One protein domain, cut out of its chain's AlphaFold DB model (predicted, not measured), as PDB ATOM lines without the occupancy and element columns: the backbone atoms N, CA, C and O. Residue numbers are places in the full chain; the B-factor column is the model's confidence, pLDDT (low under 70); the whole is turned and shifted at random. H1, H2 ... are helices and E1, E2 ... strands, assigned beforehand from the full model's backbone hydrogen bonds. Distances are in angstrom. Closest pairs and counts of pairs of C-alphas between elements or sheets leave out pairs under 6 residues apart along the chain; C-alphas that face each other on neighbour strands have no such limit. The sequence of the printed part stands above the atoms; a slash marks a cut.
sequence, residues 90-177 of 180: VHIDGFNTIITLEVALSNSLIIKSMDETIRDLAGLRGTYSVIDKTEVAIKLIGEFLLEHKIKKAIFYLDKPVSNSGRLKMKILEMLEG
ATOM      1  N   VAL A  90      30.948  30.687  39.192       95.88
ATOM      2  CA  VAL A  90      30.753  29.341  39.740       95.88
ATOM      3  C   VAL A  90      31.842  28.983  40.735       95.88
ATOM      4  O   VAL A  90      33.013  29.337  40.596       95.88
ATOM      5  N   HIS A  91      31.445  28.213  41.737       96.81
ATOM      6  CA  HIS A  91      32.332  27.670  42.749       96.81
ATOM      7  C   HIS A  91      32.415  26.157  42.565       96.81
ATOM      8  O   HIS A  91      31.393  25.472  42.560       96.81
ATOM      9  N   ILE A  92      33.630  25.642  42.409       96.81
ATOM     10  CA  ILE A  92      33.893  24.254  42.033       96.81
ATOM     11  C   ILE A  92      34.655  23.574  43.165       96.81
ATOM     12  O   ILE A  92      35.720  24.031  43.578       96.81
ATOM     13  N   ASP A  93      34.135  22.446  43.644       95.81
ATOM     14  CA  ASP A  93      34.910  21.521  44.468       95.81
ATOM     15  C   ASP A  93      35.906  20.784  43.566       95.81
ATOM     16  O   ASP A  93      35.561  19.838  42.853       95.81
ATOM     17  N   GLY A  94      37.154  21.253  43.564       95.62
ATOM     18  CA  GLY A  94      38.148  20.812  42.597       95.62
ATOM     19  C   GLY A  94      38.446  19.320  42.697       95.62
ATOM     20  O   GLY A  94      38.596  18.671  41.665       95.62
ATOM     21  N   PHE A  95      38.482  18.742  43.902       94.19
ATOM     22  CA  PHE A  95      38.763  17.313  44.039       94.19
ATOM     23  C   PHE A  95      37.586  16.460  43.591       94.19
ATOM     24  O   PHE A  95      37.793  15.559  42.778       94.19
ATOM     25  N   ASN A  96      36.369  16.736  44.067       93.69
ATOM     26  CA  ASN A  96      35.216  15.922  43.684       93.69
ATOM     27  C   ASN A  96      34.946  16.001  42.172       93.69
ATOM     28  O   ASN A  96      34.716  14.965  41.547       93.69
ATOM     29  N   THR A  97      35.071  17.184  41.560       96.50
ATOM     30  CA  THR A  97      34.882  17.343  40.112       96.50
ATOM     31  C   THR A  97      35.996  16.669  39.307       96.50
ATOM     32  O   THR A  97      35.712  15.845  38.434       96.50
ATOM     33  N   ILE A  98      37.271  16.958  39.601       97.00
ATOM     34  CA  ILE A  98      38.393  16.443  38.799       97.00
ATOM     35  C   ILE A  98      38.537  14.928  38.962       97.00
ATOM     36  O   ILE A  98      38.736  14.236  37.966       97.00
ATOM     37  N   ILE A  99      38.385  14.384  40.174       96.38
ATOM     38  CA  ILE A  99      38.487  12.934  40.402       96.38
ATOM     39  C   ILE A  99      37.361  12.191  39.679       96.38
ATOM     40  O   ILE A  99      37.632  11.169  39.050       96.38
ATOM     41  N   THR A 100      36.124  12.703  39.705       97.38
ATOM     42  CA  THR A 100      35.009  12.067  38.984       97.38
ATOM     43  C   THR A 100      35.274  12.021  37.476       97.38
ATOM     44  O   THR A 100      35.120  10.962  36.862       97.38
ATOM     45  N   LEU A 101      35.763  13.117  36.882       98.06
ATOM     46  CA  LEU A 101      36.142  13.147  35.463       98.06
ATOM     47  C   LEU A 101      37.321  12.215  35.157       98.06
ATOM     48  O   LEU A 101      37.286  11.476  34.177       98.06
ATOM     49  N   GLU A 102      38.351  12.193  36.001       97.88
ATOM     50  CA  GLU A 102      39.500  11.295  35.855       97.88
ATOM     51  C   GLU A 102      39.091   9.814  35.874       97.88
ATOM     52  O   GLU A 102      39.658   9.013  35.126       97.88
ATOM     53  N   VAL A 103      38.126   9.438  36.719       97.81
ATOM     54  CA  VAL A 103      37.580   8.072  36.798       97.81
ATOM     55  C   VAL A 103      36.794   7.737  35.531       97.81
ATOM     56  O   VAL A 103      37.029   6.681  34.937       97.81
ATOM     57  N   ALA A 104      35.938   8.651  35.065       97.88
ATOM     58  CA  ALA A 104      35.194   8.484  33.817       97.88
ATOM     59  C   ALA A 104      36.142   8.323  32.611       97.88
ATOM     60  O   ALA A 104      36.064   7.335  31.884       97.88
ATOM     61  N   LEU A 105      37.128   9.216  32.468       97.94
ATOM     62  CA  LEU A 105      38.166   9.168  31.425       97.94
ATOM     63  C   LEU A 105      39.094   7.944  31.538       97.94
ATOM     64  O   LEU A 105      39.812   7.603  30.596       97.94
ATOM     65  N   SER A 106      39.106   7.274  32.691       97.12
ATOM     66  CA  SER A 106      39.838   6.024  32.916       97.12
ATOM     67  C   SER A 106      39.036   4.772  32.540       97.12
ATOM     68  O   SER A 106      39.528   3.660  32.776       97.12
ATOM     69  N   ASN A 107      37.814   4.926  32.006       96.00
ATOM     70  CA  ASN A 107      36.847   3.842  31.795       96.00
ATOM     71  C   ASN A 107      36.724   2.969  33.051       96.00
ATOM     72  O   ASN A 107      36.882   1.745  33.014       96.00
ATOM     73  N   SER A 108      36.598   3.640  34.191       96.69
ATOM     74  CA  SER A 108      36.418   3.023  35.500       96.69
ATOM     75  C   SER A 108      34.985   3.241  35.965       96.69
ATOM     76  O   SER A 108      34.274   4.087  35.425       96.69
ATOM     77  N   LEU A 109      34.545   2.448  36.938       96.44
ATOM     78  CA  LEU A 109      33.156   2.463  37.371       96.44
ATOM     79  C   LEU A 109      32.758   3.835  37.940       96.44
ATOM     80  O   LEU A 109      33.360   4.331  38.896       96.44
ATOM     81  N   ILE A 110      31.693   4.394  37.370       96.94
ATOM     82  CA  ILE A 110      30.936   5.535  37.883       96.94
ATOM     83  C   ILE A 110      29.486   5.098  38.067       96.94
ATOM     84  O   ILE A 110      29.007   4.209  37.362       96.94
ATOM     85  N   ILE A 111      28.788   5.715  39.014       96.56
ATOM     86  CA  ILE A 111      27.384   5.414  39.288       96.56
ATOM     87  C   ILE A 111      26.521   6.654  39.101       96.56
ATOM     88  O   ILE A 111      26.938   7.768  39.421       96.56
ATOM     89  N   LYS A 112      25.299   6.441  38.617       96.81
ATOM     90  CA  LYS A 112      24.241   7.444  38.637       96.81
ATOM     91  C   LYS A 112      23.436   7.263  39.921       96.81
ATOM     92  O   LYS A 112      22.897   6.188  40.170       96.81
ATOM     93  N   SER A 113      23.438   8.287  40.761       96.25
ATOM     94  CA  SER A 113      22.823   8.254  42.091       96.25
ATOM     95  C   SER A 113      21.333   8.604  42.022       96.25
ATOM     96  O   SER A 113      20.868   9.129  41.014       96.25
ATOM     97  N   MET A 114      20.581   8.373  43.102       95.81
ATOM     98  CA  MET A 114      19.140   8.685  43.173       95.81
ATOM     99  C   MET A 114      18.790  10.169  42.967       95.81
ATOM    100  O   MET A 114      17.650  10.511  42.666       95.81
ATOM    101  N   ASP A 115      19.750  11.068  43.180       95.25
ATOM    102  CA  ASP A 115      19.617  12.499  42.897       95.25
ATOM    103  C   ASP A 115      20.050  12.862  41.468       95.25
ATOM    104  O   ASP A 115      20.253  14.033  41.189       95.25
ATOM    105  N   GLU A 116      20.203  11.872  40.584       95.31
ATOM    106  CA  GLU A 116      20.697  11.984  39.207       95.31
ATOM    107  C   GLU A 116      22.175  12.396  39.072       95.31
ATOM    108  O   GLU A 116      22.703  12.413  37.959       95.31
ATOM    109  N   THR A 117      22.884  12.642  40.182       95.19
ATOM    110  CA  THR A 117      24.309  12.998  40.140       95.19
ATOM    111  C   THR A 117      25.185  11.794  39.801       95.19
ATOM    112  O   THR A 117      24.973  10.675  40.286       95.19
ATOM    113  N   ILE A 118      26.211  12.031  38.984       96.50
ATOM    114  CA  ILE A 118      27.243  11.040  38.675       96.50
ATOM    115  C   ILE A 118      28.305  11.069  39.769       96.50
ATOM    116  O   ILE A 118      28.788  12.137  40.144       96.50
ATOM    117  N   ARG A 119      28.666   9.896  40.295       96.44
ATOM    118  CA  ARG A 119      29.643   9.768  41.381       96.44
ATOM    119  C   ARG A 119      30.648   8.673  41.085       96.44
ATOM    120  O   ARG A 119      30.284   7.581  40.646       96.44
ATOM    121  N   ASP A 120      31.908   8.953  41.381       96.31
ATOM    122  CA  ASP A 120      32.944   7.936  41.403       96.31
ATOM    123  C   ASP A 120      32.963   7.153  42.722       96.31
ATOM    124  O   ASP A 120      32.370   7.534  43.738       96.31
ATOM    125  N   LEU A 121      33.711   6.053  42.697       95.44
ATOM    126  CA  LEU A 121      33.994   5.235  43.868       95.44
ATOM    127  C   LEU A 121      35.505   5.184  44.186       95.44
ATOM    128  O   LEU A 121      35.929   4.307  44.934       95.44
ATOM    129  N   ALA A 122      36.348   6.053  43.617       92.19
ATOM    130  CA  ALA A 122      37.805   5.995  43.787       92.19
ATOM    131  C   ALA A 122      38.240   6.230  45.242       92.19
ATOM    132  O   ALA A 122      39.229   5.651  45.683       92.19
ATOM    133  N   GLY A 123      37.486   7.042  45.995       79.38
ATOM    134  CA  GLY A 123      37.597   7.117  47.454       79.38
ATOM    135  C   GLY A 123      38.984   7.512  47.971       79.38
ATOM    136  O   GLY A 123      39.420   6.975  48.990       79.38
ATOM    137  N   LEU A 124      39.681   8.421  47.278       79.75
ATOM    138  CA  LEU A 124      41.022   8.871  47.663       79.75
ATOM    139  C   LEU A 124      41.015   9.448  49.087       79.75
ATOM    140  O   LEU A 124      40.223  10.334  49.407       79.75
ATOM    141  N   ARG A 125      41.906   8.946  49.952       71.50
ATOM    142  CA  ARG A 125      42.060   9.413  51.340       71.50
ATOM    143  C   ARG A 125      43.422  10.080  51.513       71.50
ATOM    144  O   ARG A 125      44.444   9.404  51.463       71.50
ATOM    145  N   GLY A 126      43.435  11.397  51.711       72.88
ATOM    146  CA  GLY A 126      44.609  12.175  52.146       72.88
ATOM    147  C   GLY A 126      45.704  12.431  51.102       72.88
ATOM    148  O   GLY A 126      46.455  13.396  51.247       72.88
ATOM    149  N   THR A 127      45.768  11.643  50.027       85.31
ATOM    150  CA  THR A 127      46.776  11.810  48.972       85.31
ATOM    151  C   THR A 127      46.135  11.839  47.595       85.31
ATOM    152  O   THR A 127      45.494  10.876  47.174       85.31
ATOM    153  N   TYR A 128      46.359  12.936  46.875       92.06
ATOM    154  CA  TYR A 128      46.066  13.056  45.454       92.06
ATOM    155  C   TYR A 128      47.371  12.975  44.655       92.06
ATOM    156  O   TYR A 128      48.425  13.413  45.113       92.06
ATOM    157  N   SER A 129      47.308  12.440  43.441       91.81
ATOM    158  CA  SER A 129      48.418  12.459  42.485       91.81
ATOM    159  C   SER A 129      47.880  12.863  41.125       91.81
ATOM    160  O   SER A 129      46.831  12.373  40.732       91.81
ATOM    161  N   VAL A 130      48.584  13.716  40.389       93.44
ATOM    162  CA  VAL A 130      48.230  14.025  38.993       93.44
ATOM    163  C   VAL A 130      48.447  12.776  38.131       93.44
ATOM    164  O   VAL A 130      49.427  12.056  38.330       93.44
ATOM    165  N   ILE A 131      47.543  12.521  37.186       94.81
ATOM    166  CA  ILE A 131      47.633  11.421  36.215       94.81
ATOM    167  C   ILE A 131      47.524  11.947  34.783       94.81
ATOM    168  O   ILE A 131      47.242  13.118  34.549       94.81
ATOM    169  N   ASP A 132      47.704  11.059  33.811       94.88
ATOM    170  CA  ASP A 132      47.616  11.359  32.380       94.88
ATOM    171  C   ASP A 132      46.218  11.827  31.923       94.88
ATOM    172  O   ASP A 132      46.089  12.396  30.846       94.88
ATOM    173  N   LYS A 133      45.174  11.639  32.746       97.12
ATOM    174  CA  LYS A 133      43.802  12.129  32.493       97.12
ATOM    175  C   LYS A 133      43.522  13.504  33.102       97.12
ATOM    176  O   LYS A 133      42.535  14.128  32.728       97.12
ATOM    177  N   THR A 134      44.352  13.978  34.033       96.69
ATOM    178  CA  THR A 134      44.076  15.213  34.785       96.69
ATOM    179  C   THR A 134      43.989  16.429  33.865       96.69
ATOM    180  O   THR A 134      43.130  17.278  34.064       96.69
ATOM    181  N   GLU A 135      44.838  16.508  32.836       96.06
ATOM    182  CA  GLU A 135      44.798  17.620  31.872       96.06
ATOM    183  C   GLU A 135      43.503  17.627  31.073       96.06
ATOM    184  O   GLU A 135      42.839  18.652  30.972       96.06
ATOM    185  N   VAL A 136      43.108  16.460  30.564       97.38
ATOM    186  CA  VAL A 136      41.856  16.311  29.821       97.38
ATOM    187  C   VAL A 136      40.663  16.674  30.708       97.38
ATOM    188  O   VAL A 136      39.772  17.382  30.258       97.38
ATOM    189  N   ALA A 137      40.670  16.268  31.981       98.00
ATOM    190  CA  ALA A 137      39.628  16.644  32.935       98.00
ATOM    191  C   ALA A 137      39.543  18.167  33.141       98.00
ATOM    192  O   ALA A 137      38.452  18.724  33.070       98.00
ATOM    193  N   ILE A 138      40.674  18.852  33.356       97.81
ATOM    194  CA  ILE A 138      40.703  20.318  33.521       97.81
ATOM    195  C   ILE A 138      40.240  21.016  32.239       97.81
ATOM    196  O   ILE A 138      39.442  21.950  32.307       97.81
ATOM    197  N   LYS A 139      40.688  20.532  31.075       96.88
ATOM    198  CA  LYS A 139      40.283  21.060  29.771       96.88
ATOM    199  C   LYS A 139      38.767  20.971  29.571       96.88
ATOM    200  O   LYS A 139      38.164  21.974  29.216       96.88
ATOM    201  N   LEU A 140      38.157  19.820  29.861       97.94
ATOM    202  CA  LEU A 140      36.704  19.635  29.761       97.94
ATOM    203  C   LEU A 140      35.927  20.594  30.673       97.94
ATOM    204  O   LEU A 140      34.881  21.102  30.280       97.94
ATOM    205  N   ILE A 141      36.440  20.867  31.879       97.25
ATOM    206  CA  ILE A 141      35.840  21.873  32.765       97.25
ATOM    207  C   ILE A 141      35.936  23.261  32.118       97.25
ATOM    208  O   ILE A 141      34.936  23.968  32.066       97.25
ATOM    209  N   GLY A 142      37.105  23.643  31.596       96.38
ATOM    210  CA  GLY A 142      37.292  24.928  30.913       96.38
ATOM    211  C   GLY A 142      36.371  25.106  29.702       96.38
ATOM    212  O   GLY A 142      35.723  26.140  29.578       96.38
ATOM    213  N   GLU A 143      36.255  24.081  28.852       95.75
ATOM    214  CA  GLU A 143      35.350  24.074  27.695       95.75
ATOM    215  C   GLU A 143      33.888  24.253  28.123       95.75
ATOM    216  O   GLU A 143      33.192  25.098  27.562       95.75
ATOM    217  N   PHE A 144      33.450  23.543  29.169       95.25
ATOM    218  CA  PHE A 144      32.104  23.696  29.722       95.25
ATOM    219  C   PHE A 144      31.839  25.125  30.222       95.25
ATOM    220  O   PHE A 144      30.769  25.680  29.969       95.25
ATOM    221  N   LEU A 145      32.802  25.731  30.924       94.75
ATOM    222  CA  LEU A 145      32.681  27.098  31.438       94.75
ATOM    223  C   LEU A 145      32.582  28.127  30.303       94.75
ATOM    224  O   LEU A 145      31.737  29.019  30.369       94.75
ATOM    225  N   LEU A 146      33.395  27.976  29.252       93.50
ATOM    226  CA  LEU A 146      33.373  28.851  28.077       93.50
ATOM    227  C   LEU A 146      32.077  28.723  27.277       93.50
ATOM    228  O   LEU A 146      31.476  29.736  26.916       93.50
ATOM    229  N   GLU A 147      31.625  27.493  27.025       93.31
ATOM    230  CA  GLU A 147      30.375  27.220  26.307       93.31
ATOM    231  C   GLU A 147      29.184  27.923  26.974       93.31
ATOM    232  O   GLU A 147      28.326  28.498  26.301       93.31
ATOM    233  N   HIS A 148      29.183  27.952  28.307       93.12
ATOM    234  CA  HIS A 148      28.135  28.577  29.106       93.12
ATOM    235  C   HIS A 148      28.426  30.032  29.490       93.12
ATOM    236  O   HIS A 148      27.646  30.622  30.235       93.12
ATOM    237  N   LYS A 149      29.498  30.630  28.952       93.56
ATOM    238  CA  LYS A 149      29.884  32.036  29.163       93.56
ATOM    239  C   LYS A 149      30.029  32.410  30.642       93.56
ATOM    240  O   LYS A 149      29.689  33.524  31.046       93.56
ATOM    241  N   ILE A 150      30.525  31.476  31.449       94.88
ATOM    242  CA  ILE A 150      30.869  31.742  32.843       94.88
ATOM    243  C   ILE A 150      32.088  32.665  32.861       94.88
ATOM    244  O   ILE A 150      33.106  32.336  32.263       94.88
ATOM    245  N   LYS A 151      31.988  33.788  33.576       92.62
ATOM    246  CA  LYS A 151      33.039  34.816  33.655       92.62
ATOM    247  C   LYS A 151      34.077  34.549  34.738       92.62
ATOM    248  O   LYS A 151      35.169  35.102  34.734       92.62
ATOM    249  N   LYS A 152      33.728  33.744  35.743       93.81
ATOM    250  CA  LYS A 152      34.628  33.450  36.857       93.81
ATOM    251  C   LYS A 152      34.384  32.068  37.436       93.81
ATOM    252  O   LYS A 152      33.263  31.707  37.780       93.81
ATOM    253  N   ALA A 153      35.458  31.311  37.614       95.00
ATOM    254  CA  ALA A 153      35.422  30.022  38.292       95.00
ATOM    255  C   ALA A 153      36.383  30.017  39.485       95.00
ATOM    256  O   ALA A 153      37.579  30.271  39.343       95.00
ATOM    257  N   ILE A 154      35.862  29.706  40.672       96.44
ATOM    258  CA  ILE A 154      36.653  29.557  41.896       96.44
ATOM    259  C   ILE A 154      36.756  28.076  42.241       96.44
ATOM    260  O   ILE A 154      35.770  27.448  42.620       96.44
ATOM    261  N   PHE A 155      37.966  27.527  42.167       96.81
ATOM    262  CA  PHE A 155      38.243  26.156  42.585       96.81
ATOM    263  C   PHE A 155      38.626  26.100  44.065       96.81
ATOM    264  O   PHE A 155      39.609  26.709  44.493       96.81
ATOM    265  N   TYR A 156      37.894  25.299  44.833       96.25
ATOM    266  CA  TYR A 156      38.251  24.933  46.195       96.25
ATOM    267  C   TYR A 156      39.037  23.625  46.204       96.25
ATOM    268  O   TYR A 156      38.602  22.619  45.647       96.25
ATOM    269  N   LEU A 157      40.203  23.648  46.847       94.06
ATOM    270  CA  LEU A 157      41.053  22.482  47.058       94.06
ATOM    271  C   LEU A 157      41.363  22.355  48.546       94.06
ATOM    272  O   LEU A 157      41.901  23.279  49.159       94.06
ATOM    273  N   ASP A 158      41.062  21.191  49.112       89.56
ATOM    274  CA  ASP A 158      41.325  20.900  50.516       89.56
ATOM    275  C   ASP A 158      42.828  20.944  50.823       89.56
ATOM    276  O   ASP A 158      43.608  20.096  50.380       89.56
ATOM    277  N   LYS A 159      43.235  21.925  51.642       86.25
ATOM    278  CA  LYS A 159      44.628  22.118  52.085       86.25
ATOM    279  C   LYS A 159      45.275  20.846  52.668       86.25
ATOM    280  O   LYS A 159      46.448  20.627  52.369       86.25
ATOM    281  N   PRO A 160      44.580  20.006  53.468       86.44
ATOM    282  CA  PRO A 160      45.175  18.787  54.023       86.44
ATOM    283  C   PRO A 160      45.474  17.688  52.993       86.44
ATOM    284  O   PRO A 160      46.191  16.744  53.317       86.44
ATOM    285  N   VAL A 161      44.928  17.766  51.774       86.38
ATOM    286  CA  VAL A 161      45.173  16.751  50.746       86.38
ATOM    287  C   VAL A 161      46.556  16.968  50.143       86.38
ATOM    288  O   VAL A 161      46.855  18.021  49.568       86.38
ATOM    289  N   SER A 162      47.408  15.949  50.252       86.50
ATOM    290  CA  SER A 162      48.755  15.978  49.682       86.50
ATOM    291  C   SER A 162      48.694  16.217  48.171       86.50
ATOM    292  O   SER A 162      47.833  15.668  47.483       86.50
ATOM    293  N   ASN A 163      49.629  17.022  47.657       87.81
ATOM    294  CA  ASN A 163      49.705  17.485  46.263       87.81
ATOM    295  C   ASN A 163      48.554  18.391  45.782       87.81
ATOM    296  O   ASN A 163      48.469  18.660  44.582       87.81
ATOM    297  N   SER A 164      47.726  18.938  46.679       90.75
ATOM    298  CA  SER A 164      46.741  19.979  46.335       90.75
ATOM    299  C   SER A 164      47.380  21.185  45.631       90.75
ATOM    300  O   SER A 164      46.861  21.658  44.625       90.75
ATOM    301  N   GLY A 165      48.564  21.628  46.074       92.12
ATOM    302  CA  GLY A 165      49.310  22.714  45.423       92.12
ATOM    303  C   GLY A 165      49.732  22.402  43.982       92.12
ATOM    304  O   GLY A 165      49.684  23.275  43.121       92.12
ATOM    305  N   ARG A 166      50.077  21.142  43.685       92.50
ATOM    306  CA  ARG A 166      50.421  20.720  42.320       92.50
ATOM    307  C   ARG A 166      49.198  20.746  41.408       92.50
ATOM    308  O   ARG A 166      49.309  21.176  40.266       92.50
ATOM    309  N   LEU A 167      48.046  20.313  41.921       94.88
ATOM    310  CA  LEU A 167      46.782  20.405  41.194       94.88
ATOM    311  C   LEU A 167      46.391  21.868  40.948       94.88
ATOM    312  O   LEU A 167      46.043  22.207  39.823       94.88
ATOM    313  N   LYS A 168      46.535  22.741  41.956       95.31
ATOM    314  CA  LYS A 168      46.314  24.188  41.813       95.31
ATOM    315  C   LYS A 168      47.129  24.770  40.659       95.31
ATOM    316  O   LYS A 168      46.556  25.430  39.802       95.31
ATOM    317  N   MET A 169      48.442  24.525  40.639       95.25
ATOM    318  CA  MET A 169      49.309  25.046  39.577       95.25
ATOM    319  C   MET A 169      48.878  24.544  38.200       95.25
ATOM    320  O   MET A 169      48.831  25.334  37.269       95.25
ATOM    321  N   LYS A 170      48.485  23.268  38.096       95.06
ATOM    322  CA  LYS A 170      47.977  22.678  36.852       95.06
ATOM    323  C   LYS A 170      46.699  23.359  36.358       95.06
ATOM    324  O   LYS A 170      46.569  23.623  35.173       95.06
ATOM    325  N   ILE A 171      45.754  23.615  37.266       96.06
ATOM    326  CA  ILE A 171      44.495  24.299  36.943       96.06
ATOM    327  C   ILE A 171      44.787  25.710  36.439       96.06
ATOM    328  O   ILE A 171      44.244  26.098  35.415       96.06
ATOM    329  N   LEU A 172      45.661  26.451  37.130       94.69
ATOM    330  CA  LEU A 172      46.046  27.796  36.708       94.69
ATOM    331  C   LEU A 172      46.692  27.762  35.323       94.69
ATOM    332  O   LEU A 172      46.135  28.351  34.414       94.69
ATOM    333  N   GLU A 173      47.763  26.990  35.133       94.44
ATOM    334  CA  GLU A 173      48.485  26.877  33.855       94.44
ATOM    335  C   GLU A 173      47.560  26.550  32.671       94.44
ATOM    336  O   GLU A 173      47.695  27.114  31.589       94.44
ATOM    337  N   MET A 174      46.596  25.647  32.866       94.00
ATOM    338  CA  MET A 174      45.699  25.219  31.792       94.00
ATOM    339  C   MET A 174      44.557  26.192  31.502       94.00
ATOM    340  O   MET A 174      44.011  26.158  30.400       94.00
ATOM    341  N   LEU A 175      44.164  27.011  32.478       92.31
ATOM    342  CA  LEU A 175      43.054  27.956  32.340       92.31
ATOM    343  C   LEU A 175      43.529  29.414  32.180       92.31
ATOM    344  O   LEU A 175      42.714  30.265  31.853       92.31
ATOM    345  N   GLU A 176      44.827  29.704  32.345       81.19
ATOM    346  CA  GLU A 176      45.446  31.047  32.292       81.19
ATOM    347  C   GLU A 176      45.314  31.745  30.923       81.19
ATOM    348  O   GLU A 176      45.464  32.959  30.838       81.19
ATOM    349  N   GLY A 177      44.974  31.008  29.860       68.69
ATOM    350  CA  GLY A 177      44.711  31.551  28.519       68.69
ATOM    351  C   GLY A 177      43.247  31.509  28.074       68.69
ATOM    352  O   GLY A 177      42.957  31.840  26.927       68.69
TER     353      GLY A 177
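AT A GLANCE: This is residues 90 to 177 of the 180 residues of an uncharacterized protein of Clostridium sp. 7_2_43FAA (UniProt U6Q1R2). Helix H1 lies nearest the middle of a small rounded body, with the strand hairpin E2 and E3 packed beside it and H2 meeting it about perpendicular. H3 packs on the later part of its length on H2, and the parallel strands E1 and E4 form a second small sheet by the start of H1. The 88 printed residues hold three named helices and four named strands in the order E1 H1 E2 E3 H2 E4 H3, of mixed class. The whole is compact, with a radius of gyration of the C-alphas of 13.0 A and spans of 32 by 29 by 22 A.

HOW THE PARTS SIT: E1, residues 90 to 93, is parallel to E4, residues 152 to 156, at 21 degrees; N 92 and O 154 are within hydrogen-bond range at 2.8 A. H1, residues 94 to 105, follows E1 by a tight link. The hairpin of E2, residues 110 to 112, and E3, residues 118 to 120, is antiparallel, with N 111 and O 119 at 2.9 A. The closest C-alphas of H1 and E3, Thr 100 and Asp 120, are 5.2 A apart. H2, residues 134 to 147, touches H1 with residues 134 to 138 alone, about perpendicular at 74 degrees; the closest C-alphas, Leu 101 and Ala 137, are 5.5 A apart. H3, residues 164 to 175, touches H2 with residues 170 to 175 alone, the same way at a steep tilt of 47 degrees; the closest C-alphas are Ile 138 and Ile 171, 6.5 A. E4 and H3 are near each other. E1 and E2 are apart. In H1, H2 and H3 every O i to N i+4 pair is within hydrogen-bond range.

IN THESE COORDINATES: E1 begins at C-alpha 90, (30.753, 29.341, 39.740). H1 is 16.1 A long, H2 20.1 A, E4 13.1 A and H3 16.5 A, ending at C-alpha 175, (43.054, 27.956, 32.340).

THE WHOLE: The C-alphas farthest apart, Met 114 and Gly 177, are 37.3 A apart. The printed part has no cut; the link from E3 to H2, residues 121 to 133, is long. Only residue 177 has pLDDT under 70.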